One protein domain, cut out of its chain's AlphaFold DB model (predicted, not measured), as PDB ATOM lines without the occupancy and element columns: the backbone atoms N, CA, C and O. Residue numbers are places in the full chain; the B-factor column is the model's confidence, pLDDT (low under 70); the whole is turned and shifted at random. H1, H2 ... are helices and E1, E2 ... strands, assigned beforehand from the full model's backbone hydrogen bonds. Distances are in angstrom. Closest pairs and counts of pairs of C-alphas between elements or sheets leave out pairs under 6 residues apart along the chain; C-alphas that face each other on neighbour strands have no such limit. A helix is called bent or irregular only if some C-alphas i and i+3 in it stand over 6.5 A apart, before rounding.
ATOM      1  N   ARG A 348       2.019  22.671  94.440       49.88
ATOM      2  CA  ARG A 348       2.876  23.657  93.764       49.88
ATOM      3  C   ARG A 348       4.306  23.166  93.549       49.88
ATOM      4  O   ARG A 348       4.836  23.319  92.457       49.88
ATOM      5  N   VAL A 349       4.901  22.513  94.549       51.31
ATOM      6  CA  VAL A 349       6.253  21.930  94.435       51.31
ATOM      7  C   VAL A 349       6.303  20.889  93.315       51.31
ATOM      8  O   VAL A 349       7.275  20.803  92.577       51.31
ATOM      9  N   VAL A 350       5.225  20.126  93.154       50.47
ATOM     10  CA  VAL A 350       5.104  19.061  92.159       50.47
ATOM     11  C   VAL A 350       4.882  19.631  90.769       50.47
ATOM     12  O   VAL A 350       5.613  19.295  89.850       50.47
ATOM     13  N   VAL A 351       3.892  20.509  90.613       51.56
ATOM     14  CA  VAL A 351       3.593  21.182  89.345       51.56
ATOM     15  C   VAL A 351       4.814  21.976  88.877       51.56
ATOM     16  O   VAL A 351       5.172  21.894  87.705       51.56
ATOM     17  N   GLY A 352       5.508  22.634  89.812       55.62
ATOM     18  CA  GLY A 352       6.804  23.279  89.623       55.62
ATOM     19  C   GLY A 352       7.860  22.325  89.074       55.62
ATOM     20  O   GLY A 352       8.372  22.567  87.988       55.62
ATOM     21  N   LYS A 353       8.121  21.205  89.766       55.19
ATOM     22  CA  LYS A 353       9.092  20.172  89.351       55.19
ATOM     23  C   LYS A 353       8.755  19.536  88.000       55.19
ATOM     24  O   LYS A 353       9.645  19.310  87.191       55.19
ATOM     25  N   LEU A 354       7.476  19.281  87.728       54.91
ATOM     26  CA  LEU A 354       7.010  18.703  86.465       54.91
ATOM     27  C   LEU A 354       7.164  19.678  85.297       54.91
ATOM     28  O   LEU A 354       7.612  19.285  84.224       54.91
ATOM     29  N   LEU A 355       6.788  20.945  85.489       56.84
ATOM     30  CA  LEU A 355       6.985  21.979  84.476       56.84
ATOM     31  C   LEU A 355       8.467  22.275  84.270       56.84
ATOM     32  O   LEU A 355       8.883  22.445  83.134       56.84
ATOM     33  N   GLU A 356       9.273  22.230  85.324       60.81
ATOM     34  CA  GLU A 356      10.733  22.266  85.262       60.81
ATOM     35  C   GLU A 356      11.306  21.090  84.452       60.81
ATOM     36  O   GLU A 356      12.086  21.319  83.530       60.81
ATOM     37  N   GLY A 357      10.863  19.853  84.698       59.81
ATOM     38  CA  GLY A 357      11.253  18.675  83.915       59.81
ATOM     39  C   GLY A 357      10.821  18.761  82.447       59.81
ATOM     40  O   GLY A 357      11.571  18.368  81.548       59.81
ATOM     41  N   LEU A 358       9.651  19.346  82.170       60.69
ATOM     42  CA  LEU A 358       9.185  19.626  80.809       60.69
ATOM     43  C   LEU A 358      10.016  20.712  80.136       60.69
ATOM     44  O   LEU A 358      10.416  20.520  78.995       60.69
ATOM     45  N   ILE A 359      10.300  21.816  80.824       62.53
ATOM     46  CA  ILE A 359      11.152  22.909  80.340       62.53
ATOM     47  C   ILE A 359      12.554  22.367  80.037       62.53
ATOM     48  O   ILE A 359      13.066  22.577  78.940       62.53
ATOM     49  N   TYR A 360      13.130  21.573  80.941       62.69
ATOM     50  CA  TYR A 360      14.415  20.904  80.745       62.69
ATOM     51  C   TYR A 360      14.386  19.923  79.563       62.69
ATOM     52  O   TYR A 360      15.271  19.935  78.706       62.69
ATOM     53  N   THR A 361      13.337  19.102  79.456       60.16
ATOM     54  CA  THR A 361      13.161  18.182  78.324       60.16
ATOM     55  C   THR A 361      12.997  18.940  77.005       60.16
ATOM     56  O   THR A 361      13.536  18.529  75.981       60.16
ATOM     57  N   HIS A 362      12.268  20.055  77.010       63.06
ATOM     58  CA  HIS A 362      12.081  20.900  75.837       63.06
ATOM     59  C   HIS A 362      13.390  21.568  75.413       63.06
ATOM     60  O   HIS A 362      13.697  21.566  74.222       63.06
ATOM     61  N   PHE A 363      14.193  22.058  76.363       61.19
ATOM     62  CA  PHE A 363      15.516  22.608  76.069       61.19
ATOM     63  C   PHE A 363      16.485  21.551  75.524       61.19
ATOM     64  O   PHE A 363      17.258  21.841  74.615       61.19
ATOM     65  N   THR A 364      16.421  20.316  76.025       57.50
ATOM     66  CA  THR A 364      17.322  19.229  75.601       57.50
ATOM     67  C   THR A 364      16.902  18.536  74.299       57.50
ATOM     68  O   THR A 364      17.765  18.014  73.601       57.50
ATOM     69  N   LYS A 365      15.610  18.533  73.929       57.28
ATOM     70  CA  LYS A 365      15.090  17.855  72.717       57.28
ATOM     71  C   LYS A 365      14.976  18.739  71.462       57.28
ATOM     72  O   LYS A 365      14.448  18.281  70.453       57.28
ATOM     73  N   HIS A 366      15.490  19.970  71.493       53.84
ATOM     74  CA  HIS A 366      15.679  20.853  70.323       53.84
ATOM     75  C   HIS A 366      14.421  21.256  69.525       53.84
ATOM     76  O   HIS A 366      14.551  21.749  68.406       53.84
ATOM     77  N   SER A 367      13.207  21.050  70.042       49.09
ATOM     78  CA  SER A 367      12.015  21.060  69.180       49.09
ATOM     79  C   SER A 367      11.091  22.278  69.299       49.09
ATOM     80  O   SER A 367      10.143  22.352  68.524       49.09
ATOM     81  N   VAL A 368      11.314  23.233  70.216       49.22
ATOM     82  CA  VAL A 368      10.448  24.430  70.364       49.22
ATOM     83  C   VAL A 368      11.226  25.619  70.953       49.22
ATOM     84  O   VAL A 368      12.073  25.422  71.822       49.22
ATOM     85  N   SER A 369      10.909  26.851  70.529       56.03
ATOM     86  CA  SER A 369      11.368  28.078  71.191       56.03
ATOM     87  C   SER A 369      10.565  28.342  72.467       56.03
ATOM     88  O   SER A 369       9.361  28.594  72.394       56.03
ATOM     89  N   LEU A 370      11.207  28.333  73.634       57.44
ATOM     90  CA  LEU A 370      10.591  28.902  74.835       57.44
ATOM     91  C   LEU A 370      10.769  30.426  74.756       57.44
ATOM     92  O   LEU A 370      11.904  30.894  74.723       57.44
ATOM     93  N   LEU A 371       9.679  31.202  74.716       60.00
ATOM     94  CA  LEU A 371       9.703  32.672  74.801       60.00
ATOM     95  C   LEU A 371      10.553  33.368  73.721       60.00
ATOM     96  O   LEU A 371      11.272  34.324  74.006       60.00
ATOM     97  N   GLY A 372      10.520  32.861  72.486       56.75
ATOM     98  CA  GLY A 372      11.320  33.404  71.380       56.75
ATOM     99  C   GLY A 372      12.816  33.073  71.448       56.75
ATOM    100  O   GLY A 372      13.567  33.458  70.552       56.75
ATOM    101  N   LEU A 373      13.260  32.318  72.456       56.22
ATOM    102  CA  LEU A 373      14.618  31.801  72.509       56.22
ATOM    103  C   LEU A 373      14.720  30.532  71.659       56.22
ATOM    104  O   LEU A 373      14.144  29.492  71.982       56.22
ATOM    105  N   SER A 374      15.460  30.623  70.555       53.19
ATOM    106  CA  SER A 374      15.877  29.467  69.765       53.19
ATOM    107  C   SER A 374      17.249  29.013  70.247       53.19
ATOM    108  O   SER A 374      18.207  29.784  70.209       53.19
ATOM    109  N   PHE A 375      17.345  27.758  70.677       58.34
ATOM    110  CA  PHE A 375      18.565  27.188  71.244       58.34
ATOM    111  C   PHE A 375      19.092  26.048  70.369       58.34
ATOM    112  O   PHE A 375      18.873  24.871  70.678       58.34
ATOM    113  N   PRO A 376      19.755  26.359  69.244       51.38
ATOM    114  CA  PRO A 376      20.366  25.325  68.431       51.38
ATOM    115  C   PRO A 376      21.538  24.702  69.202       51.38
ATOM    116  O   PRO A 376      22.568  25.337  69.407       51.38
ATOM    117  N   SER A 377      21.376  23.441  69.609       54.94
ATOM    118  CA  SER A 377      22.473  22.546  70.018       54.94
ATOM    119  C   SER A 377      23.256  22.918  71.291       54.94
ATOM    120  O   SER A 377      24.377  22.447  71.481       54.94
ATOM    121  N   SER A 378      22.683  23.723  72.184       59.69
ATOM    122  CA  SER A 378      23.333  24.147  73.430       59.69
ATOM    123  C   SER A 378      23.113  23.169  74.586       59.69
ATOM    124  O   SER A 378      21.976  22.814  74.896       59.69
ATOM    125  N   ALA A 379      24.183  22.773  75.282       64.31
ATOM    126  CA  ALA A 379      24.075  21.984  76.508       64.31
ATOM    127  C   ALA A 379      23.504  22.842  77.656       64.31
ATOM    128  O   ALA A 379      24.068  23.884  78.000       64.31
ATOM    129  N   VAL A 380      22.396  22.394  78.256       73.19
ATOM    130  CA  VAL A 380      21.827  23.009  79.465       73.19
ATOM    131  C   VAL A 380      22.675  22.605  80.665       73.19
ATOM    132  O   VAL A 380      22.787  21.421  80.979       73.19
ATOM    133  N   GLN A 381      23.247  23.587  81.353       80.00
ATOM    134  CA  GLN A 381      23.965  23.384  82.606       80.00
ATOM    135  C   GLN A 381      23.038  23.687  83.779       80.00
ATOM    136  O   GLN A 381      22.502  24.790  83.873       80.00
ATOM    137  N   VAL A 382      22.852  22.714  84.666       79.69
ATOM    138  CA  VAL A 382      21.984  22.847  85.842       79.69
ATOM    139  C   VAL A 382      22.829  23.204  87.055       79.69
ATOM    140  O   VAL A 382      23.812  22.523  87.335       79.69
ATOM    141  N   HIS A 383      22.428  24.248  87.776       83.88
ATOM    142  CA  HIS A 383      23.110  24.735  88.976       83.88
ATOM    143  C   HIS A 383      22.121  24.815  90.134       83.88
ATOM    144  O   HIS A 383      21.019  25.336  89.971       83.88
ATOM    145  N   ALA A 384      22.503  24.332  91.314       81.81
ATOM    146  CA  ALA A 384      21.656  24.426  92.498       81.81
ATOM    147  C   ALA A 384      21.779  25.810  93.163       81.81
ATOM    148  O   ALA A 384      22.881  26.289  93.433       81.81
ATOM    149  N   LEU A 385      20.641  26.432  93.479       81.88
ATOM    150  CA  LEU A 385      20.545  27.640  94.298       81.88
ATOM    151  C   LEU A 385      20.197  27.249  95.733       81.88
ATOM    152  O   LEU A 385      19.096  26.769  96.000       81.88
ATOM    153  N   THR A 386      21.112  27.488  96.665       80.81
ATOM    154  CA  THR A 386      20.918  27.182  98.089       80.81
ATOM    155  C   THR A 386      20.660  28.461  98.884       80.81
ATOM    156  O   THR A 386      21.294  29.486  98.646       80.81
ATOM    157  N   GLY A 387      19.723  28.428  99.837       78.12
ATOM    158  CA  GLY A 387      19.380  29.578 100.688       78.12
ATOM    159  C   GLY A 387      18.047  30.250 100.336       78.12
ATOM    160  O   GLY A 387      17.157  29.625  99.763       78.12
ATOM    161  N   LYS A 388      17.886  31.516 100.742       78.81
ATOM    162  CA  LYS A 388      16.671  32.325 100.516       78.81
ATOM    163  C   LYS A 388      16.854  33.272  99.327       78.81
ATOM    164  O   LYS A 388      17.980  33.588  98.961       78.81
ATOM    165  N   ALA A 389      15.756  33.773  98.763       73.25
ATOM    166  CA  ALA A 389      15.773  34.661  97.595       73.25
ATOM    167  C   ALA A 389      16.660  35.920  97.755       73.25
ATOM    168  O   ALA A 389      17.247  36.380  96.779       73.25
ATOM    169  N   ASP A 390      16.824  36.438  98.974       73.88
ATOM    170  CA  ASP A 390      17.647  37.619  99.283       73.88
ATOM    171  C   ASP A 390      19.133  37.311  99.557       73.88
ATOM    172  O   ASP A 390      19.965  38.218  99.611       73.88
ATOM    173  N   SER A 391      19.485  36.038  99.746       78.12
ATOM    174  CA  SER A 391      20.780  35.623 100.305       78.12
ATOM    175  C   SER A 391      21.326  34.322  99.711       78.12
ATOM    176  O   SER A 391      22.254  33.731 100.262       78.12
ATOM    177  N   PHE A 392      20.790  33.875  98.575       84.31
ATOM    178  CA  PHE A 392      21.171  32.590  98.005       84.31
ATOM    179  C   PHE A 392      22.621  32.543  97.521       84.31
ATOM    180  O   PHE A 392      23.276  33.564  97.250       84.31
ATOM    181  N   ILE A 393      23.103  31.311  97.418       82.00
ATOM    182  CA  ILE A 393      24.421  30.927  96.935       82.00
ATOM    183  C   ILE A 393      24.218  29.996  95.739       82.00
ATOM    184  O   ILE A 393      23.345  29.128  95.753       82.00
ATOM    185  N   CYS A 394      25.031  30.202  94.711       83.00
ATOM    186  CA  CYS A 394      25.135  29.350  93.537       83.00
ATOM    187  C   CYS A 394      26.609  28.991  93.361       83.00
ATOM    188  O   CYS A 394      27.471  29.828  93.646       83.00
ATOM    189  N   GLU A 395      26.899  27.781  92.889       78.38
ATOM    190  CA  GLU A 395      28.256  27.452  92.458       78.38
ATOM    191  C   GLU A 395      28.689  28.409  91.334       78.38
ATOM    192  O   GLU A 395      27.857  28.778  90.497       78.38
ATOM    193  N   PRO A 396      29.956  28.862  91.313       75.12
ATOM    194  CA  PRO A 396      30.446  29.715  90.243       75.12
ATOM    195  C   PRO A 396      30.355  28.983  88.906       75.12
ATOM    196  O   PRO A 396      30.795  27.840  88.785       75.12
ATOM    197  N   PHE A 397      29.847  29.662  87.885       77.62
ATOM    198  CA  PHE A 397      29.801  29.126  86.532       77.62
ATOM    199  C   PHE A 397      30.272  30.165  85.524       77.62
ATOM    200  O   PHE A 397      30.010  31.361  85.662       77.62
ATOM    201  N   THR A 398      30.978  29.696  84.497       71.88
ATOM    202  CA  THR A 398      31.392  30.520  83.367       71.88
ATOM    203  C   THR A 398      30.378  30.394  82.249       71.88
ATOM    204  O   THR A 398      29.943  29.307  81.868       71.88
ATOM    205  N   THR A 399      29.990  31.540  81.718       69.44
ATOM    206  CA  THR A 399      29.053  31.644  80.611       69.44
ATOM    207  C   THR A 399      29.832  31.733  79.303       69.44
ATOM    208  O   THR A 399      30.800  32.482  79.179       69.44
ATOM    209  N   SER A 400      29.437  30.927  78.322       71.50
ATOM    210  CA  SER A 400      29.997  30.941  76.967       71.50
ATOM    211  C   SER A 400      28.901  31.328  75.972       71.50
ATOM    212  O   SER A 400      27.715  31.181  76.277       71.50
ATOM    213  N   PRO A 401      29.241  31.862  74.786       71.94
ATOM    214  CA  PRO A 401      28.244  32.139  73.761       71.94
ATOM    215  C   PRO A 401      27.428  30.877  73.458       71.94
ATOM    216  O   PRO A 401      27.974  29.862  73.035       71.94
ATOM    217  N   GLY A 402      26.122  30.944  73.716       70.50
ATOM    218  CA  GLY A 402      25.211  29.816  73.543       70.50
ATOM    219  C   GLY A 402      25.064  28.894  74.757       70.50
ATOM    220  O   GLY A 402      24.298  27.948  74.649       70.50
ATOM    221  N   SER A 403      25.711  29.123  75.906       76.19
ATOM    222  CA  SER A 403      25.424  28.329  77.109       76.19
ATOM    223  C   SER A 403      24.093  28.728  77.749       76.19
ATOM    224  O   SER A 403      23.724  29.905  77.801       76.19
ATOM    225  N   ILE A 404      23.367  27.727  78.248       79.31
ATOM    226  CA  ILE A 404      22.111  27.907  78.978       79.31
ATOM    227  C   ILE A 404      22.355  27.450  80.405       79.31
ATOM    228  O   ILE A 404      22.674  26.283  80.635       79.31
ATOM    229  N   HIS A 405      22.192  28.362  81.355       83.81
ATOM    230  CA  HIS A 405      22.340  28.064  82.772       83.81
ATOM    231  C   HIS A 405      20.958  28.021  83.401       83.81
ATOM    232  O   HIS A 405      20.240  29.020  83.441       83.81
ATOM    233  N   TYR A 406      20.580  26.843  83.864       83.38
ATOM    234  CA  TYR A 406      19.324  26.604  84.540       83.38
ATOM    235  C   TYR A 406      19.591  26.555  86.044       83.38
ATOM    236  O   TYR A 406      20.205  25.613  86.542       83.38
ATOM    237  N   LEU A 407      19.193  27.606  86.759       85.38
ATOM    238  CA  LEU A 407      19.438  27.746  88.189       85.38
ATOM    239  C   LEU A 407      18.198  27.289  88.958       85.38
ATOM    240  O   LEU A 407      17.123  27.887  88.852       85.38
ATOM    241  N   GLN A 408      18.366  26.220  89.727       80.12
ATOM    242  CA  GLN A 408      17.298  25.497  90.392       80.12
ATOM    243  C   GLN A 408      17.331  25.748  91.904       80.12
ATOM    244  O   GLN A 408      18.267  25.308  92.574       80.12
ATOM    245  N   PRO A 409      16.309  26.400  92.480       77.00
ATOM    246  CA  PRO A 409      16.133  26.478  93.923       77.00
ATOM    247  C   PRO A 409      16.138  25.100  94.591       77.00
ATOM    248  O   PRO A 409      15.335  24.225  94.269       77.00
ATOM    249  N   SER A 410      17.031  24.914  95.563       67.88
ATOM    250  CA  SER A 410      17.139  23.689  96.361       67.88
ATOM    251  C   SER A 410      16.158  23.663  97.537       67.88
ATOM    252  O   SER A 410      16.018  22.641  98.206       67.88
ATOM    253  N   SER A 411      15.504  24.794  97.828       64.50
ATOM    254  CA  SER A 411      14.569  24.947  98.939       64.50
ATOM    255  C   SER A 411      13.188  25.372  98.440       64.50
ATOM    256  O   SER A 411      13.097  26.345  97.689       64.50
ATOM    257  N   PRO A 412      12.098  24.749  98.928       56.44
ATOM    258  CA  PRO A 412      10.737  25.224  98.670       56.44
ATOM    259  C   PRO A 412      10.466  26.610  99.282       56.44
ATOM    260  O   PRO A 412       9.494  27.265  98.918       56.44
ATOM    261  N   ASN A 413      11.338  27.081 100.183       56.06
ATOM    262  CA  ASN A 413      11.266  28.408 100.793       56.06
ATOM    263  C   ASN A 413      11.970  29.497  99.966       56.06
ATOM    264  O   ASN A 413      12.085  30.633 100.433       56.06
ATOM    265  N   PHE A 414      12.452  29.183  98.758       66.31
ATOM    266  CA  PHE A 414      12.901  30.183  97.790       66.31
ATOM    267  C   PHE A 414      11.673  30.918  97.234       66.31
ATOM    268  O   PHE A 414      11.211  30.700  96.120       66.31
ATOM    269  N   ALA A 415      11.054  31.733  98.081       60.94
ATOM    270  CA  ALA A 415       9.833  32.435  97.743       60.94
ATOM    271  C   ALA A 415      10.154  33.500  96.686       60.94
ATOM    272  O   ALA A 415      10.905  34.415  96.984       60.94
ATOM    273  N   ALA A 416       9.641  33.343  95.461       67.94
ATOM    274  CA  ALA A 416       9.385  34.378  94.436       67.94
ATOM    275  C   ALA A 416       9.314  33.760  93.039       67.94
ATOM    276  O   ALA A 416       8.499  34.180  92.231       67.94
ATOM    277  N   VAL A 417      10.183  32.790  92.758       77.88
ATOM    278  CA  VAL A 417      10.323  32.140  91.451       77.88
ATOM    279  C   VAL A 417      10.609  30.665  91.679       77.88
ATOM    280  O   VAL A 417      11.260  30.302  92.658       77.88
ATOM    281  N   ASP A 418      10.122  29.822  90.784       77.00
ATOM    282  CA  ASP A 418      10.347  28.381  90.851       77.00
ATOM    283  C   ASP A 418      11.677  28.001  90.192       77.00
ATOM    284  O   ASP A 418      12.302  27.031  90.609       77.00
ATOM    285  N   SER A 419      12.157  28.788  89.222       81.44
ATOM    286  CA  SER A 419      13.502  28.638  88.660       81.44
ATOM    287  C   SER A 419      13.980  29.878  87.902       81.44
ATOM    288  O   SER A 419      13.227  30.830  87.675       81.44
ATOM    289  N   ILE A 420      15.264  29.893  87.537       86.94
ATOM    290  CA  ILE A 420      15.881  30.983  86.776       86.94
ATOM    291  C   ILE A 420      16.589  30.393  85.559       86.94
ATOM    292  O   ILE A 420      17.416  29.497  85.700       86.94
ATOM    293  N   VAL A 421      16.311  30.923  84.368       85.62
ATOM    294  CA  VAL A 421      17.086  30.608  83.159       85.62
ATOM    295  C   VAL A 421      17.962  31.799  82.826       85.62
ATOM    296  O   VAL A 421      17.478  32.914  82.644       85.62
ATOM    297  N   PHE A 422      19.261  31.559  82.756       86.38
ATOM    298  CA  PHE A 422      20.264  32.574  82.503       86.38
ATOM    299  C   PHE A 422      21.001  32.262  81.200       86.38
ATOM    300  O   PHE A 422      21.575  31.184  81.026       86.38
ATOM    301  N   THR A 423      20.983  33.226  80.285       83.44
ATOM    302  CA  THR A 423      21.676  33.181  78.993       83.44
ATOM    303  C   THR A 423      22.344  34.535  78.736       83.44
ATOM    304  O   THR A 423      21.955  35.529  79.356       83.44
ATOM    305  N   PRO A 424      23.305  34.631  77.799       82.25
ATOM    306  CA  PRO A 424      23.906  35.919  77.453       82.25
ATOM    307  C   PRO A 424      22.906  36.968  76.929       82.25
ATOM    308  O   PRO A 424      23.160  38.164  77.036       82.25
ATOM    309  N   GLN A 425      21.775  36.539  76.361       83.56
ATOM    310  CA  GLN A 425      20.777  37.411  75.733       83.56
ATOM    311  C   GLN A 425      19.546  37.655  76.610       83.56
ATOM    312  O   GLN A 425      18.845  38.647  76.429       83.56
ATOM    313  N   GLN A 426      19.254  36.763  77.549       86.62
ATOM    314  CA  GLN A 426      18.031  36.840  78.333       86.62
ATOM    315  C   GLN A 426      18.204  36.242  79.725       86.62
ATOM    316  O   GLN A 426      18.777  35.162  79.893       86.62
ATOM    317  N   LEU A 427      17.634  36.941  80.703       89.12
ATOM    318  CA  LEU A 427      17.400  36.447  82.051       89.12
ATOM    319  C   LEU A 427      15.907  36.186  82.225       89.12
ATOM    320  O   LEU A 427      15.087  37.085  82.052       89.12
ATOM    321  N   LEU A 428      15.555  34.963  82.589       87.94
ATOM    322  CA  LEU A 428      14.181  34.538  82.777       87.94
ATOM    323  C   LEU A 428      13.957  34.117  84.225       87.94
ATOM    324  O   LEU A 428      14.596  33.193  84.717       87.94
ATOM    325  N   LEU A 429      13.019  34.783  84.880       88.75
ATOM    326  CA  LEU A 429      12.504  34.457  86.200       88.75
ATOM    327  C   LEU A 429      11.206  33.667  86.007       88.75
ATOM    328  O   LEU A 429      10.182  34.246  85.642       88.75
ATOM    329  N   LEU A 430      11.261  32.348  86.174       83.88
ATOM    330  CA  LEU A 430      10.132  31.452  85.923       83.88
ATOM    331  C   LEU A 430       9.287  31.286  87.180       83.88
ATOM    332  O   LEU A 430       9.800  30.923  88.237       83.88
ATOM    333  N   GLN A 431       7.980  31.478  87.043       82.38
ATOM    334  CA  GLN A 431       7.008  31.126  88.063       82.38
ATOM    335  C   GLN A 431       5.928  30.223  87.486       82.38
ATOM    336  O   GLN A 431       5.173  30.578  86.581       82.38
ATOM    337  N   VAL A 432       5.847  29.039  88.066       76.56
ATOM    338  CA  VAL A 432       4.860  28.029  87.760       76.56
ATOM    339  C   VAL A 432       3.584  28.320  88.539       76.56
ATOM    340  O   VAL A 432       3.573  28.520  89.757       76.56
ATOM    341  N   THR A 433       2.480  28.357  87.806       72.44
ATOM    342  CA  THR A 433       1.165  28.650  88.361       72.44
ATOM    343  C   THR A 433       0.459  27.367  88.794       72.44
ATOM    344  O   THR A 433       0.335  26.419  88.021       72.44
ATOM    345  N   ALA A 434       0.052  27.336  90.062       57.94
ATOM    346  CA  ALA A 434      -0.733  26.284  90.698       57.94
ATOM    347  C   ALA A 434      -1.542  26.941  91.832       57.94
ATOM    348  O   ALA A 434      -0.982  27.369  92.851       57.94
ATOM    349  N   GLY A 435      -2.848  27.076  91.636       52.59
ATOM    350  CA  GLY A 435      -3.794  27.685  92.566       52.59
ATOM    351  C   GLY A 435      -3.637  29.202  92.737       52.59
ATOM    352  O   GLY A 435      -3.085  29.903  91.892       52.59
ATOM    353  N   ASP A 436      -4.113  29.724  93.872       47.00
ATOM    354  CA  ASP A 436      -4.178  31.170  94.164       47.00
ATOM    355  C   ASP A 436      -2.968  31.718  94.959       47.00
ATOM    356  O   ASP A 436      -2.962  32.864  95.407       47.00
ATOM    357  N   SER A 437      -1.908  30.925  95.138       47.47
ATOM    358  CA  SER A 437      -0.823  31.197  96.102       47.47
ATOM    359  C   SER A 437       0.360  32.019  95.556       47.47
ATOM    360  O   SER A 437       1.514  31.812  95.936       47.47
ATOM    361  N   HIS A 438       0.129  32.950  94.632       59.16
ATOM    362  CA  HIS A 438       1.229  33.645  93.954       59.16
ATOM    363  C   HIS A 438       1.723  34.880  94.710       59.16
ATOM    364  O   HIS A 438       1.016  35.881  94.825       59.16
ATOM    365  N   THR A 439       2.977  34.823  95.164       57.53
ATOM    366  CA  THR A 439       3.754  35.984  95.606       57.53
ATOM    367  C   THR A 439       4.067  36.863  94.397       57.53
ATOM    368  O   THR A 439       4.636  36.401  93.415       57.53
ATOM    369  N   ARG A 440       3.652  38.133  94.456       65.19
ATOM    370  CA  ARG A 440       3.798  39.139  93.380       65.19
ATOM    371  C   ARG A 440       4.816  40.208  93.765       65.19
ATOM    372  O   ARG A 440       4.645  41.392  93.478       65.19
ATOM    373  N   ASP A 441       5.828  39.789  94.512       75.56
ATOM    374  CA  ASP A 441       6.791  40.689  95.124       75.56
ATOM    375  C   ASP A 441       7.903  41.027  94.123       75.56
ATOM    376  O   ASP A 441       8.916  40.335  94.010       75.56
ATOM    377  N   PHE A 442       7.697  42.112  93.375       78.31
ATOM    378  CA  PHE A 442       8.703  42.664  92.464       78.31
ATOM    379  C   PHE A 442       9.975  43.114  93.192       78.31
ATOM    380  O   PHE A 442      11.045  43.140  92.586       78.31
ATOM    381  N   GLY A 443       9.897  43.427  94.488       80.06
ATOM    382  CA  GLY A 443      11.062  43.764  95.299       80.06
ATOM    383  C   GLY A 443      11.978  42.569  95.468       80.06
ATOM    384  O   GLY A 443      13.193  42.676  95.307       80.06
ATOM    385  N   LEU A 444      11.380  41.409  95.708       80.81
ATOM    386  CA  LEU A 444      12.098  40.150  95.813       80.81
ATOM    387  C   LEU A 444      12.715  39.727  94.474       80.81
ATOM    388  O   LEU A 444      13.857  39.276  94.440       80.81
ATOM    389  N   MET A 445      12.025  39.959  93.353       84.88
ATOM    390  CA  MET A 445      12.590  39.727  92.013       84.88
ATOM    391  C   MET A 445      13.805  40.611  91.740       84.88
ATOM    392  O   MET A 445      14.819  40.126  91.244       84.88
ATOM    393  N   LEU A 446      13.739  41.896  92.097       84.69
ATOM    394  CA  LEU A 446      14.878  42.805  91.960       84.69
ATOM    395  C   LEU A 446      16.062  42.359  92.817       84.69
ATOM    396  O   LEU A 446      17.190  42.354  92.329       84.69
ATOM    397  N   GLN A 447      15.810  41.920  94.053       84.19
ATOM    398  CA  GLN A 447      16.851  41.370  94.925       84.19
ATOM    399  C   GLN A 447      17.505  40.128  94.315       84.19
ATOM    400  O   GLN A 447      18.729  40.013  94.351       84.19
ATOM    401  N   ILE A 448      16.719  39.240  93.695       86.56
ATOM    402  CA  ILE A 448      17.248  38.066  92.991       86.56
ATOM    403  C   ILE A 448      18.177  38.491  91.848       86.56
ATOM    404  O   ILE A 448      19.303  38.001  91.762       86.56
ATOM    405  N   VAL A 449      17.749  39.430  90.997       87.25
ATOM    406  CA  VAL A 449      18.569  39.915  89.874       87.25
ATOM    407  C   VAL A 449      19.848  40.591  90.377       87.25
ATOM    408  O   VAL A 449      20.940  40.266  89.919       87.25
ATOM    409  N   GLN A 450      19.751  41.475  91.369       83.88
ATOM    410  CA  GLN A 450      20.917  42.121  91.978       83.88
ATOM    411  C   GLN A 450      21.877  41.104  92.603       83.88
ATOM    412  O   GLN A 450      23.096  41.260  92.536       83.88
ATOM    413  N   ARG A 451      21.346  40.041  93.216       84.31
ATOM    414  CA  ARG A 451      22.166  38.974  93.783       84.31
ATOM    415  C   ARG A 451      22.903  38.202  92.695       84.31
ATOM    416  O   ARG A 451      24.100  37.978  92.856       84.31
ATOM    417  N   LEU A 452      22.242  37.874  91.584       84.06
ATOM    418  CA  LEU A 452      22.895  37.268  90.419       84.06
ATOM    419  C   LEU A 452      24.019  38.159  89.869       84.06
ATOM    420  O   LEU A 452      25.081  37.644  89.533       84.06
ATOM    421  N   GLN A 453      23.838  39.485  89.854       80.94
ATOM    422  CA  GLN A 453      24.870  40.431  89.400       80.94
ATOM    423  C   GLN A 453      26.139  40.342  90.259       80.94
ATOM    424  O   GLN A 453      27.252  40.472  89.756       80.94
ATOM    425  N   ARG A 454      25.976  40.084  91.563       78.38
ATOM    426  CA  ARG A 454      27.090  39.933  92.511       78.38
ATOM    427  C   ARG A 454      27.785  38.573  92.417       78.38
ATOM    428  O   ARG A 454      28.913  38.462  92.886       78.38
ATOM    429  N   LEU A 455      27.151  37.554  91.837       73.44
ATOM    430  CA  LEU A 455      27.647  36.170  91.838       73.44
ATOM    431  C   LEU A 455      28.754  35.870  90.802       73.44
ATOM    432  O   LEU A 455      29.051  34.707  90.573       73.44
ATOM    433  N   GLN A 456      29.416  36.878  90.215       63.94
ATOM    434  CA  GLN A 456      30.545  36.709  89.274       63.94
ATOM    435  C   GLN A 456      30.318  35.613  88.206       63.94
ATOM    436  O   GLN A 456      31.197  34.806  87.919       63.94
ATOM    437  N   THR A 457      29.149  35.608  87.563       64.12
ATOM    438  CA  THR A 457      28.731  34.605  86.556       64.12
ATOM    439  C   THR A 457      29.459  34.712  85.201       64.12
ATOM    440  O   THR A 457      29.056  34.105  84.207       64.12
ATOM    441  N   GLY A 458      30.505  35.541  85.112       64.12
ATOM    442  CA  GLY A 458      31.238  35.841  83.876       64.12
ATOM    443  C   GLY A 458      30.522  36.786  82.897       64.12
ATOM    444  O   GLY A 458      31.172  37.319  82.003       64.12
ATOM    445  N   ILE A 459      29.224  37.063  83.085       66.75
ATOM    446  CA  ILE A 459      28.440  38.023  82.291       66.75
ATOM    447  C   ILE A 459      27.834  39.073  83.214       66.75
ATOM    448  O   ILE A 459      27.146  38.748  84.180       66.75
ATOM    449  N   SER A 460      28.046  40.349  82.885       76.19
ATOM    450  CA  SER A 460      27.328  41.428  83.559       76.19
ATOM    451  C   SER A 460      25.849  41.374  83.184       76.19
ATOM    452  O   SER A 460      25.502  41.383  82.003       76.19
ATOM    453  N   ILE A 461      24.966  41.388  84.182       77.19
ATOM    454  CA  ILE A 461      23.515  41.514  83.969       77.19
ATOM    455  C   ILE A 461      23.171  42.807  83.220       77.19
ATOM    456  O   ILE A 461      22.190  42.867  82.476       77.19
ATOM    457  N   ASP A 462      24.021  43.826  83.326       78.25
ATOM    458  CA  ASP A 462      23.866  45.066  82.571       78.25
ATOM    459  C   ASP A 462      24.001  44.845  81.056       78.25
ATOM    460  O   ASP A 462      23.397  45.588  80.283       78.25
ATOM    461  N   ALA A 463      24.704  43.793  80.625       81.75
ATOM    462  CA  ALA A 463      24.835  43.414  79.218       81.75
ATOM    463  C   ALA A 463      23.649  42.585  78.695       81.75
ATOM    464  O   ALA A 463      23.485  42.463  77.484       81.75
ATOM    465  N   ILE A 464      22.805  42.044  79.580       84.75
ATOM    466  CA  ILE A 464      21.627  41.265  79.187       84.75
ATOM    467  C   ILE A 464      20.541  42.236  78.706       84.75
ATOM    468  O   ILE A 464      20.120  43.095  79.490       84.75
ATOM    469  N   PRO A 465      20.070  42.148  77.451       84.38
ATOM    470  CA  PRO A 465      19.090  43.090  76.918       84.38
ATOM    471  C   PRO A 465      17.680  42.870  77.475       84.38
ATOM    472  O   PRO A 465      16.930  43.834  77.605       84.38
ATOM    473  N   ILE A 466      17.318  41.631  77.824       87.25
ATOM    474  CA  ILE A 466      15.947  41.266  78.195       87.25
ATOM    475  C   ILE A 466      15.925  40.560  79.551       87.25
ATOM    476  O   ILE A 466      16.606  39.554  79.751       87.25
ATOM    477  N   ILE A 467      15.086  41.048  80.467       90.38
ATOM    478  CA  ILE A 467      14.780  40.367  81.728       90.38
ATOM    479  C   ILE A 467      13.284  40.073  81.730       90.38
ATOM    480  O   ILE A 467      12.471  40.970  81.563       90.38
ATOM    481  N   SER A 468      12.887  38.817  81.866       89.69
ATOM    482  CA  SER A 468      11.481  38.417  81.780       89.69
ATOM    483  C   SER A 468      11.038  37.760  83.072       89.69
ATOM    484  O   SER A 468      11.689  36.834  83.542       89.69
ATOM    485  N   TYR A 469       9.918  38.209  83.621       89.62
ATOM    486  CA  TYR A 469       9.180  37.483  84.641       89.62
ATOM    487  C   TYR A 469       8.056  36.710  83.959       89.62
ATOM    488  O   TYR A 469       7.150  37.302  83.370       89.62
ATOM    489  N   CYS A 470       8.174  35.387  83.960       87.19
ATOM    490  CA  CYS A 470       7.346  34.511  83.151       87.19
ATOM    491  C   CYS A 470       6.435  33.654  84.013       87.19
ATOM    492  O   CYS A 470       6.904  32.862  84.831       87.19
ATOM    493  N   PHE A 471       5.135  33.774  83.762       85.94
ATOM    494  CA  PHE A 471       4.141  32.864  84.302       85.94
ATOM    495  C   PHE A 471       3.936  31.691  83.359       85.94
ATOM    496  O   PHE A 471       3.555  31.868  82.202       85.94
ATOM    497  N   VAL A 472       4.134  30.486  83.876       79.62
ATOM    498  CA  VAL A 472       3.893  29.252  83.136       79.62
ATOM    499  C   VAL A 472       2.756  28.493  83.792       79.62
ATOM    500  O   VAL A 472       2.725  28.304  85.009       79.62
ATOM    501  N   GLY A 473       1.801  28.043  82.993       77.38
ATOM    502  CA  GLY A 473       0.676  27.269  83.493       77.38
ATOM    503  C   GLY A 473      -0.060  26.556  82.388       77.38
ATOM    504  O   GLY A 473       0.441  26.388  81.280       77.38
ATOM    505  N   THR A 474      -1.263  26.116  82.708       71.50
ATOM    506  CA  THR A 474      -2.073  25.274  81.825       71.50
ATOM    507  C   THR A 474      -3.446  25.875  81.533       71.50
ATOM    508  O   THR A 474      -4.065  25.553  80.521       71.50
ATOM    509  N   GLU A 475      -3.889  26.817  82.364       76.56
ATOM    510  CA  GLU A 475      -5.128  27.565  82.192       76.56
ATOM    511  C   GLU A 475      -4.845  28.922  81.546       76.56
ATOM    512  O   GLU A 475      -4.374  29.859  82.198       76.56
ATOM    513  N   ARG A 476      -5.167  29.052  80.253       82.38
ATOM    514  CA  ARG A 476      -4.914  30.279  79.478       82.38
ATOM    515  C   ARG A 476      -5.461  31.534  80.148       82.38
ATOM    516  O   ARG A 476      -4.728  32.500  80.323       82.38
ATOM    517  N   GLU A 477      -6.732  31.518  80.535       82.19
ATOM    518  CA  GLU A 477      -7.383  32.689  81.129       82.19
ATOM    519  C   GLU A 477      -6.736  33.115  82.447       82.19
ATOM    520  O   GLU A 477      -6.693  34.305  82.766       82.19
ATOM    521  N   ARG A 478      -6.236  32.151  83.227       82.00
ATOM    522  CA  ARG A 478      -5.573  32.433  84.498       82.00
ATOM    523  C   ARG A 478      -4.211  33.062  84.266       82.00
ATOM    524  O   ARG A 478      -3.929  34.102  84.856       82.00
ATOM    525  N   ILE A 479      -3.396  32.478  83.387       83.38
ATOM    526  CA  ILE A 479      -2.099  33.061  83.033       83.38
ATOM    527  C   ILE A 479      -2.287  34.460  82.454       83.38
ATOM    528  O   ILE A 479      -1.606  35.384  82.884       83.38
ATOM    529  N   GLN A 480      -3.265  34.656  81.570       88.00
ATOM    530  CA  GLN A 480      -3.572  35.972  81.017       88.00
ATOM    531  C   GLN A 480      -3.919  36.990  82.113       88.00
ATOM    532  O   GLN A 480      -3.378  38.096  82.121       88.00
ATOM    533  N   ARG A 481      -4.763  36.611  83.084       86.31
ATOM    534  CA  ARG A 481      -5.084  37.456  84.246       86.31
ATOM    535  C   ARG A 481      -3.847  37.774  85.090       86.31
ATOM    536  O   ARG A 481      -3.688  38.915  85.520       86.31
ATOM    537  N   LEU A 482      -2.973  36.797  85.329       85.88
ATOM    538  CA  LEU A 482      -1.745  36.992  86.106       85.88
ATOM    539  C   LEU A 482      -0.759  37.919  85.393       85.88
ATOM    540  O   LEU A 482      -0.245  38.836  86.029       85.88
ATOM    541  N   VAL A 483      -0.567  37.742  84.083       89.06
ATOM    542  CA  VAL A 483       0.254  38.630  83.253       89.06
ATOM    543  C   VAL A 483      -0.279  40.055  83.320       89.06
ATOM    544  O   VAL A 483       0.473  40.955  83.675       89.06
ATOM    545  N   GLN A 484      -1.577  40.267  83.086       89.81
ATOM    546  CA  GLN A 484      -2.190  41.600  83.143       89.81
ATOM    547  C   GLN A 484      -2.020  42.264  84.517       89.81
ATOM    548  O   GLN A 484      -1.685  43.443  84.614       89.81
ATOM    549  N   GLN A 485      -2.226  41.512  85.602       87.31
ATOM    550  CA  GLN A 485      -2.082  42.034  86.965       87.31
ATOM    551  C   GLN A 485      -0.629  42.370  87.315       87.31
ATOM    552  O   GLN A 485      -0.363  43.388  87.965       87.31
ATOM    553  N   ALA A 486       0.311  41.516  86.918       87.00
ATOM    554  CA  ALA A 486       1.730  41.728  87.148       87.00
ATOM    555  C   ALA A 486       2.265  42.878  86.288       87.00
ATOM    556  O   ALA A 486       2.989  43.716  86.813       87.00
ATOM    557  N   ASP A 487       1.844  42.998  85.031       90.19
ATOM    558  CA  ASP A 487       2.228  44.095  84.142       90.19
ATOM    559  C   ASP A 487       1.700  45.454  84.636       90.19
ATOM    560  O   ASP A 487       2.446  46.433  84.747       90.19
ATOM    561  N   ALA A 488       0.443  45.500  85.095       88.69
ATOM    562  CA  ALA A 488      -0.113  46.682  85.755       88.69
ATOM    563  C   ALA A 488       0.646  47.041  87.046       88.69
ATOM    564  O   ALA A 488       0.821  48.213  87.386       88.69
ATOM    565  N   THR A 489       1.112  46.041  87.795       88.75
ATOM    566  CA  THR A 489       1.915  46.259  89.007       88.75
ATOM    567  C   THR A 489       3.314  46.755  88.669       88.75
ATOM    568  O   THR A 489       3.762  47.726  89.269       88.75
ATOM    569  N   LEU A 490       3.967  46.177  87.662       90.00
ATOM    570  CA  LEU A 490       5.265  46.621  87.168       90.00
ATOM    571  C   LEU A 490       5.212  48.069  86.676       90.00
ATOM    572  O   LEU A 490       6.084  48.867  87.014       90.00
ATOM    573  N   THR A 491       4.165  48.430  85.934       90.62
ATOM    574  CA  THR A 491       3.943  49.806  85.471       90.62
ATOM    575  C   THR A 491       3.834  50.778  86.649       90.62
ATOM    576  O   THR A 491       4.498  51.815  86.656       90.62
ATOM    577  N   ARG A 492       3.074  50.419  87.695       89.44
ATOM    578  CA  ARG A 492       2.986  51.218  88.931       89.44
ATOM    579  C   ARG A 492       4.335  51.340  89.636       89.44
ATOM    580  O   ARG A 492       4.715  52.443  90.006       89.44
ATOM    581  N   VAL A 493       5.077  50.239  89.768       88.19
ATOM    582  CA  VAL A 493       6.408  50.211  90.399       88.19
ATOM    583  C   VAL A 493       7.406  51.099  89.644       88.19
ATOM    584  O   VAL A 493       8.122  51.878  90.270       88.19
ATOM    585  N   LYS A 494       7.414  51.064  88.302       89.50
ATOM    586  CA  LYS A 494       8.237  51.955  87.459       89.50
ATOM    587  C   LYS A 494       7.905  53.437  87.694       89.50
ATOM    588  O   LYS A 494       8.808  54.279  87.700       89.50
ATOM    589  N   ALA A 495       6.630  53.744  87.926       90.00
ATOM    590  CA  ALA A 495       6.125  55.100  88.124       90.00
ATOM    591  C   ALA A 495       6.293  55.656  89.554       90.00
ATOM    592  O   ALA A 495       6.108  56.857  89.737       90.00
ATOM    593  N   LEU A 496       6.659  54.840  90.553       89.12
ATOM    594  CA  LEU A 496       6.804  55.293  91.949       89.12
ATOM    595  C   LEU A 496       7.792  56.457  92.085       89.12
ATOM    596  O   LEU A 496       8.871  56.426  91.496       89.12
ATOM    597  N   ALA A 497       7.481  57.462  92.902       88.31
ATOM    598  CA  ALA A 497       8.462  58.484  93.259       88.31
ATOM    599  C   ALA A 497       9.624  57.861  94.068       88.31
ATOM    600  O   ALA A 497       9.412  56.845  94.736       88.31
ATOM    601  N   PRO A 498      10.845  58.435  94.045       86.69
ATOM    602  CA  PRO A 498      11.973  57.926  94.836       86.69
ATOM    603  C   PRO A 498      11.646  57.744  96.328       86.69
ATOM    604  O   PRO A 498      12.011  56.738  96.925       86.69
ATOM    605  N   GLU A 499      10.871  58.662  96.906       85.81
ATOM    606  CA  GLU A 499      10.466  58.621  98.318       85.81
ATOM    607  C   GLU A 499       9.546  57.431  98.648       85.81
ATOM    608  O   GLU A 499       9.655  56.824  99.713       85.81
ATOM    609  N   ASP A 500       8.640  57.071  97.736       85.94
ATOM    610  CA  ASP A 500       7.736  55.925  97.903       85.94
ATOM    611  C   ASP A 500       8.429  54.600  97.569       85.94
ATOM    612  O   ASP A 500       8.084  53.545  98.113       85.94
ATOM    613  N   TRP A 501       9.437  54.661  96.698       87.06
ATOM    614  CA  TRP A 501      10.304  53.537  96.385       87.06
ATOM    615  C   TRP A 501      11.085  53.079  97.614       87.06
ATOM    616  O   TRP A 501      11.019  51.905  97.963       87.06
ATOM    617  N   GLU A 502      11.776  53.994  98.294       83.44
ATOM    618  CA  GLU A 502      12.615  53.675  99.458       83.44
ATOM    619  C   GLU A 502      11.807  53.130 100.645       83.44
ATOM    620  O   GLU A 502      12.324  52.356 101.450       83.44
ATOM    621  N   LYS A 503      10.515  53.470 100.731       81.81
ATOM    622  CA  LYS A 503       9.582  52.871 101.702       81.81
ATOM    623  C   LYS A 503       9.187  51.439 101.341       81.81
ATOM    624  O   LYS A 503       8.900  50.644 102.234       81.81
ATOM    625  N   SER A 504       9.126  51.126 100.049       78.25
ATOM    626  CA  SER A 504       8.587  49.863  99.531       78.25
ATOM    627  C   SER A 504       9.673  48.826  99.232       78.25
ATOM    628  O   SER A 504       9.409  47.626  99.273       78.25
ATOM    629  N   PHE A 505      10.896  49.268  98.933       81.44
ATOM    630  CA  PHE A 505      11.990  48.432  98.449       81.44
ATOM    631  C   PHE A 505      13.312  48.775  99.137       81.44
ATOM    632  O   PHE A 505      13.588  49.920  99.480       81.44
ATOM    633  N   LYS A 506      14.176  47.766  99.299       75.88
ATOM    634  CA  LYS A 506      15.548  47.963  99.782       75.88
ATOM    635  C   LYS A 506      16.449  48.383  98.614       75.88
ATOM    636  O   LYS A 506      16.680  47.573  97.721       75.88
ATOM    637  N   GLY A 507      16.987  49.601  98.653       76.00
ATOM    638  CA  GLY A 507      17.973  50.111  97.687       76.00
ATOM    639  C   GLY A 507      17.485  51.313  96.876       76.00
ATOM    640  O   GLY A 507      16.300  51.643  96.889       76.00
ATOM    641  N   SER A 508      18.404  51.971  96.164       80.81
ATOM    642  CA  SER A 508      18.088  53.179  95.396       80.81
ATOM    643  C   SER A 508      17.261  52.865  94.146       80.81
ATOM    644  O   SER A 508      17.562  51.930  93.393       80.81
ATOM    645  N   LYS A 509      16.250  53.700  93.864       82.56
ATOM    646  CA  LYS A 509      15.476  53.617  92.616       82.56
ATOM    647  C   LYS A 509      16.376  53.781  91.390       82.56
ATOM    648  O   LYS A 509      16.191  53.071  90.404       82.56
ATOM    649  N   SER A 510      17.357  54.687  91.445       83.12
ATOM    650  CA  SER A 510      18.242  54.969  90.307       83.12
ATOM    651  C   SER A 510      19.088  53.756  89.919       83.12
ATOM    652  O   SER A 510      19.248  53.483  88.733       83.12
ATOM    653  N   GLU A 511      19.546  52.985  90.906       79.75
ATOM    654  CA  GLU A 511      20.314  51.751  90.703       79.75
ATOM    655  C   GLU A 511      19.445  50.638  90.098       79.75
ATOM    656  O   GLU A 511      19.898  49.870  89.253       79.75
ATOM    657  N   CYS A 512      18.168  50.569  90.484       84.94
ATOM    658  CA  CYS A 512      17.241  49.546  89.998       84.94
ATOM    659  C   CYS A 512      16.594  49.899  88.650       84.94
ATOM    660  O   CYS A 512      16.060  49.015  87.976       84.94
ATOM    661  N   GLN A 513      16.624  51.170  88.238       86.25
ATOM    662  CA  GLN A 513      15.888  51.659  87.071       86.25
ATOM    663  C   GLN A 513      16.304  50.956  85.773       86.25
ATOM    664  O   GLN A 513      15.450  50.632  84.948       86.25
ATOM    665  N   ALA A 514      17.598  50.676  85.599       85.06
ATOM    666  CA  ALA A 514      18.103  49.969  84.424       85.06
ATOM    667  C   ALA A 514      17.544  48.538  84.328       85.06
ATOM    668  O   ALA A 514      17.140  48.104  83.249       85.06
ATOM    669  N   ILE A 515      17.455  47.831  85.461       87.62
ATOM    670  CA  ILE A 515      16.872  46.484  85.548       87.62
ATOM    671  C   ILE A 515      15.366  46.547  85.282       87.62
ATOM    672  O   ILE A 515      14.855  45.788  84.462       87.62
ATOM    673  N   LEU A 516      14.658  47.483  85.921       88.50
ATOM    674  CA  LEU A 516      13.219  47.670  85.728       88.50
ATOM    675  C   LEU A 516      12.871  47.925  84.263       88.50
ATOM    676  O   LEU A 516      11.908  47.354  83.757       88.50
ATOM    677  N   ASN A 517      13.643  48.761  83.569       88.88
ATOM    678  CA  ASN A 517      13.387  49.095  82.170       88.88
ATOM    679  C   ASN A 517      13.507  47.878  81.241       88.88
ATOM    680  O   ASN A 517      12.782  47.812  80.253       88.88
ATOM    681  N   LYS A 518      14.366  46.913  81.583       89.75
ATOM    682  CA  LYS A 518      14.514  45.638  80.863       89.75
ATOM    683  C   LYS A 518      13.489  44.588  81.282       89.75
ATOM    684  O   LYS A 518      13.286  43.627  80.543       89.75
ATOM    685  N   LEU A 519      12.900  44.738  82.472       90.06
ATOM    686  CA  LEU A 519      11.931  43.798  83.012       90.06
ATOM    687  C   LEU A 519      10.623  43.879  82.218       90.06
ATOM    688  O   LEU A 519      10.004  44.945  82.127       90.06
ATOM    689  N   GLN A 520      10.206  42.731  81.694       91.06
ATOM    690  CA  GLN A 520       8.918  42.498  81.048       91.06
ATOM    691  C   GLN A 520       8.184  41.338  81.722       91.06
ATOM    692  O   GLN A 520       8.814  40.427  82.263       91.06
ATOM    693  N   VAL A 521       6.854  41.369  81.687       90.19
ATOM    694  CA  VAL A 521       6.010  40.273  82.172       90.19
ATOM    695  C   VAL A 521       5.502  39.493  80.970       90.19
ATOM    696  O   VAL A 521       4.958  40.077  80.039       90.19
ATOM    697  N   VAL A 522       5.680  38.177  80.989       90.06
ATOM    698  CA  VAL A 522       5.262  37.283  79.903       90.06
ATOM    699  C   VAL A 522       4.487  36.096  80.465       90.06
ATOM    700  O   VAL A 522       4.626  35.746  81.639       90.06
ATOM    701  N   GLY A 523       3.646  35.485  79.636       87.75
ATOM    702  CA  GLY A 523       2.856  34.320  80.014       87.75
ATOM    703  C   GLY A 523       2.917  33.239  78.955       87.75
ATOM    704  O   GLY A 523       2.819  33.527  77.765       87.75
ATOM    705  N   GLN A 524       3.036  31.991  79.395       83.50
ATOM    706  CA  GLN A 524       2.929  30.830  78.526       83.50
ATOM    707  C   GLN A 524       1.945  29.808  79.075       83.50
ATOM    708  O   GLN A 524       1.908  29.505  80.271       83.50
ATOM    709  N   VAL A 525       1.176  29.234  78.155       78.75
ATOM    710  CA  VAL A 525       0.328  28.074  78.418       78.75
ATOM    711  C   VAL A 525       0.986  26.859  77.816       78.75
ATOM    712  O   VAL A 525       1.272  26.827  76.622       78.75
ATOM    713  N   PHE A 526       1.168  25.824  78.617       70.31
ATOM    714  CA  PHE A 526       1.466  24.515  78.082       70.31
ATOM    715  C   PHE A 526       0.176  23.857  77.584       70.31
ATOM    716  O   PHE A 526      -0.728  23.577  78.376       70.31
ATOM    717  N   VAL A 527       0.098  23.570  76.282       62.69
ATOM    718  CA  VAL A 527      -0.999  22.804  75.683       62.69
ATOM    719  C   VAL A 527      -0.502  21.424  75.271       62.69
ATOM    720  O   VAL A 527       0.479  21.265  74.541       62.69
ATOM    721  N   TYR A 528      -1.187  20.387  75.748       49.53
ATOM    722  CA  TYR A 528      -0.800  19.008  75.471       49.53
ATOM    723  C   TYR A 528      -0.804  18.700  73.966       49.53
ATOM    724  O   TYR A 528      -1.792  18.937  73.279       49.53
ATOM    725  N   GLY A 529       0.294  18.120  73.474       50.72
ATOM    726  CA  GLY A 529       0.484  17.778  72.058       50.72
ATOM    727  C   GLY A 529       0.968  18.941  71.189       50.72
ATOM    728  O   GLY A 529       1.507  18.696  70.116       50.72
ATOM    729  N   GLU A 530       0.848  20.177  71.673       61.78
ATOM    730  CA  GLU A 530       1.240  21.386  70.941       61.78
ATOM    731  C   GLU A 530       2.433  22.112  71.586       61.78
ATOM    732  O   GLU A 530       3.108  22.890  70.919       61.78
ATOM    733  N   GLY A 531       2.729  21.834  72.861       61.84
ATOM    734  CA  GLY A 531       3.829  22.446  73.606       61.84
ATOM    735  C   GLY A 531       3.453  23.789  74.232       61.84
ATOM    736  O   GLY A 531       2.283  24.060  74.508       61.84
ATOM    737  N   PHE A 532       4.458  24.622  74.502       71.44
ATOM    738  CA  PHE A 532       4.247  25.963  75.047       71.44
ATOM    739  C   PHE A 532       3.703  26.911  73.978       71.44
ATOM    740  O   PHE A 532       4.226  26.981  72.868       71.44
ATOM    741  N   LYS A 533       2.659  27.658  74.339       75.50
ATOM    742  CA  LYS A 533       2.054  28.716  73.535       75.50
ATOM    743  C   LYS A 533       2.110  30.029  74.299       75.50
ATOM    744  O   LYS A 533       1.737  30.070  75.472       75.50
ATOM    745  N   ASP A 534       2.531  31.081  73.614       81.44
ATOM    746  CA  ASP A 534       2.502  32.440  74.149       81.44
ATOM    747  C   ASP A 534       1.050  32.914  74.354       81.44
ATOM    748  O   ASP A 534       0.117  32.428  73.694       81.44
ATOM    749  N   ILE A 535       0.870  33.828  75.310       74.56
ATOM    750  CA  ILE A 535      -0.397  34.524  75.592       74.56
ATOM    751  C   ILE A 535      -0.320  35.972  75.154       74.56
ATOM    752  O   ILE A 535       0.687  36.627  75.502       74.56
TER     753      ILE A 535
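AT A GLANCE: This is residues 348 to 535 of the 535 residues of an uncharacterized protein of Mycena chlorophos (UniProt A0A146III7). One strongly twisted, curled sheet of seven strands runs through the domain, with helices over both of its faces: the long H3 and the shorter H2 cover one face, and H1 packs on the other. Beyond the far end of H3 the chain turns through the short H4 and folds back through H5 into E6. The printed part has 188 residues, with five named helices and seven named strands in the order H1 E1 E2 E3 E4 H2 E5 H3 H4 H5 E6 E7. The sheet runs E1 E2 E3 E4 E5 E6 E7 and is mixed, and the class is mixed, helices and strands. The whole is compact, with a radius of gyration of the C-alphas of 15.9 A and spans of 49 by 39 by 28 A.

IN THESE COORDINATES: H1, residues 348 to 364, begins at C-alpha 348 (2.876, 23.657, 93.764) and is 23.6 A long. E1 is residues 380 to 386, 19.1 A, and E2 is residues 404 to 409, 16.2 A. E3, residues 419 to 422, is followed by E4, residues 426 to 432, 18.4 A. H2, residues 442 to 454, is 18.6 A long, and E5, residues 466 to 473, is 21.4 A long. H3, residues 476 to 495, is the longest helix at 28.5 A and ends at C-alpha 495 (6.125, 55.100, 88.124). H4 is residues 498 to 504 and H5 residues 509 to 518. E6, residues 519 to 527, is 25.7 A long, and E7, residues 531 to 534, ends at C-alpha 534 (2.502, 32.440, 74.149).

HOW THE PARTS SIT: E1 and E7 are the edge strands. E1 and E2 are parallel, with N 383 and O 406 2.9 A apart, within hydrogen-bond range. E2 E3 E4 form a meander, each strand the antiparallel neighbour of the one before, in two hairpins; N 407 and O 420 are 2.8 A apart, and N 421 and O 428 2.9 A. E4 and E5 are parallel, with N 429 and O 468 at 2.8 A; with H2 they form a strand-helix-strand unit, two parallel neighbour strands with a helix between, whose crossover is right-handed. E5, H3 H4 H5 and E6 form another, with N 471 and O 522 at 2.9 A. E6 and E7 are an antiparallel hairpin, with N 525 and O 533 at 2.9 A. The sheet and its helices make three layers, helices on both faces: H2 and H3 on the same face, H1 on the other. The closest C-alphas of H1 and E4 are those of Gly 352 and Val 432, 5.5 A. H3 lies over E5 and E6 at a height over the sheet of 8.7 A, along the strands, at 3 degrees to E6 on the local plane; its closest C-alphas to E6 are those of Asp 487 and Val 521, 5.7 A. H2 lies over E4 and E5 at a height of 10.3 A, slantwise to the strands, at 44 degrees to E4 on the local plane. H5 stands up from the sheet, its line rising 65 degrees; it is irregular, but only just, with C-alphas 511 and 514 6.9 A apart. H4 is not on the sheet and only just touches H5, with 3 pairs of C-alphas within 8 A, the closest those of Pro 498 and Lys 509, 6.0 A. Every O i to N i+4 pair is within hydrogen-bond range in H1, H2 and H3, against 2 of 3 in H4 and 4 of 6 in H5.

THE WHOLE: The two C-alphas farthest apart, those of Glu 499 and Gly 529, are 49.6 A apart. The printed part has no cut and ends at residue 535, the chain's last. The links H1 to E1, E1 to E2 and H2 to E5 are long. The mean pLDDT of the printed part is 75.3; 56 residues are under 70, among them residues 348 to 379, 410 to 416 and 434 to 440.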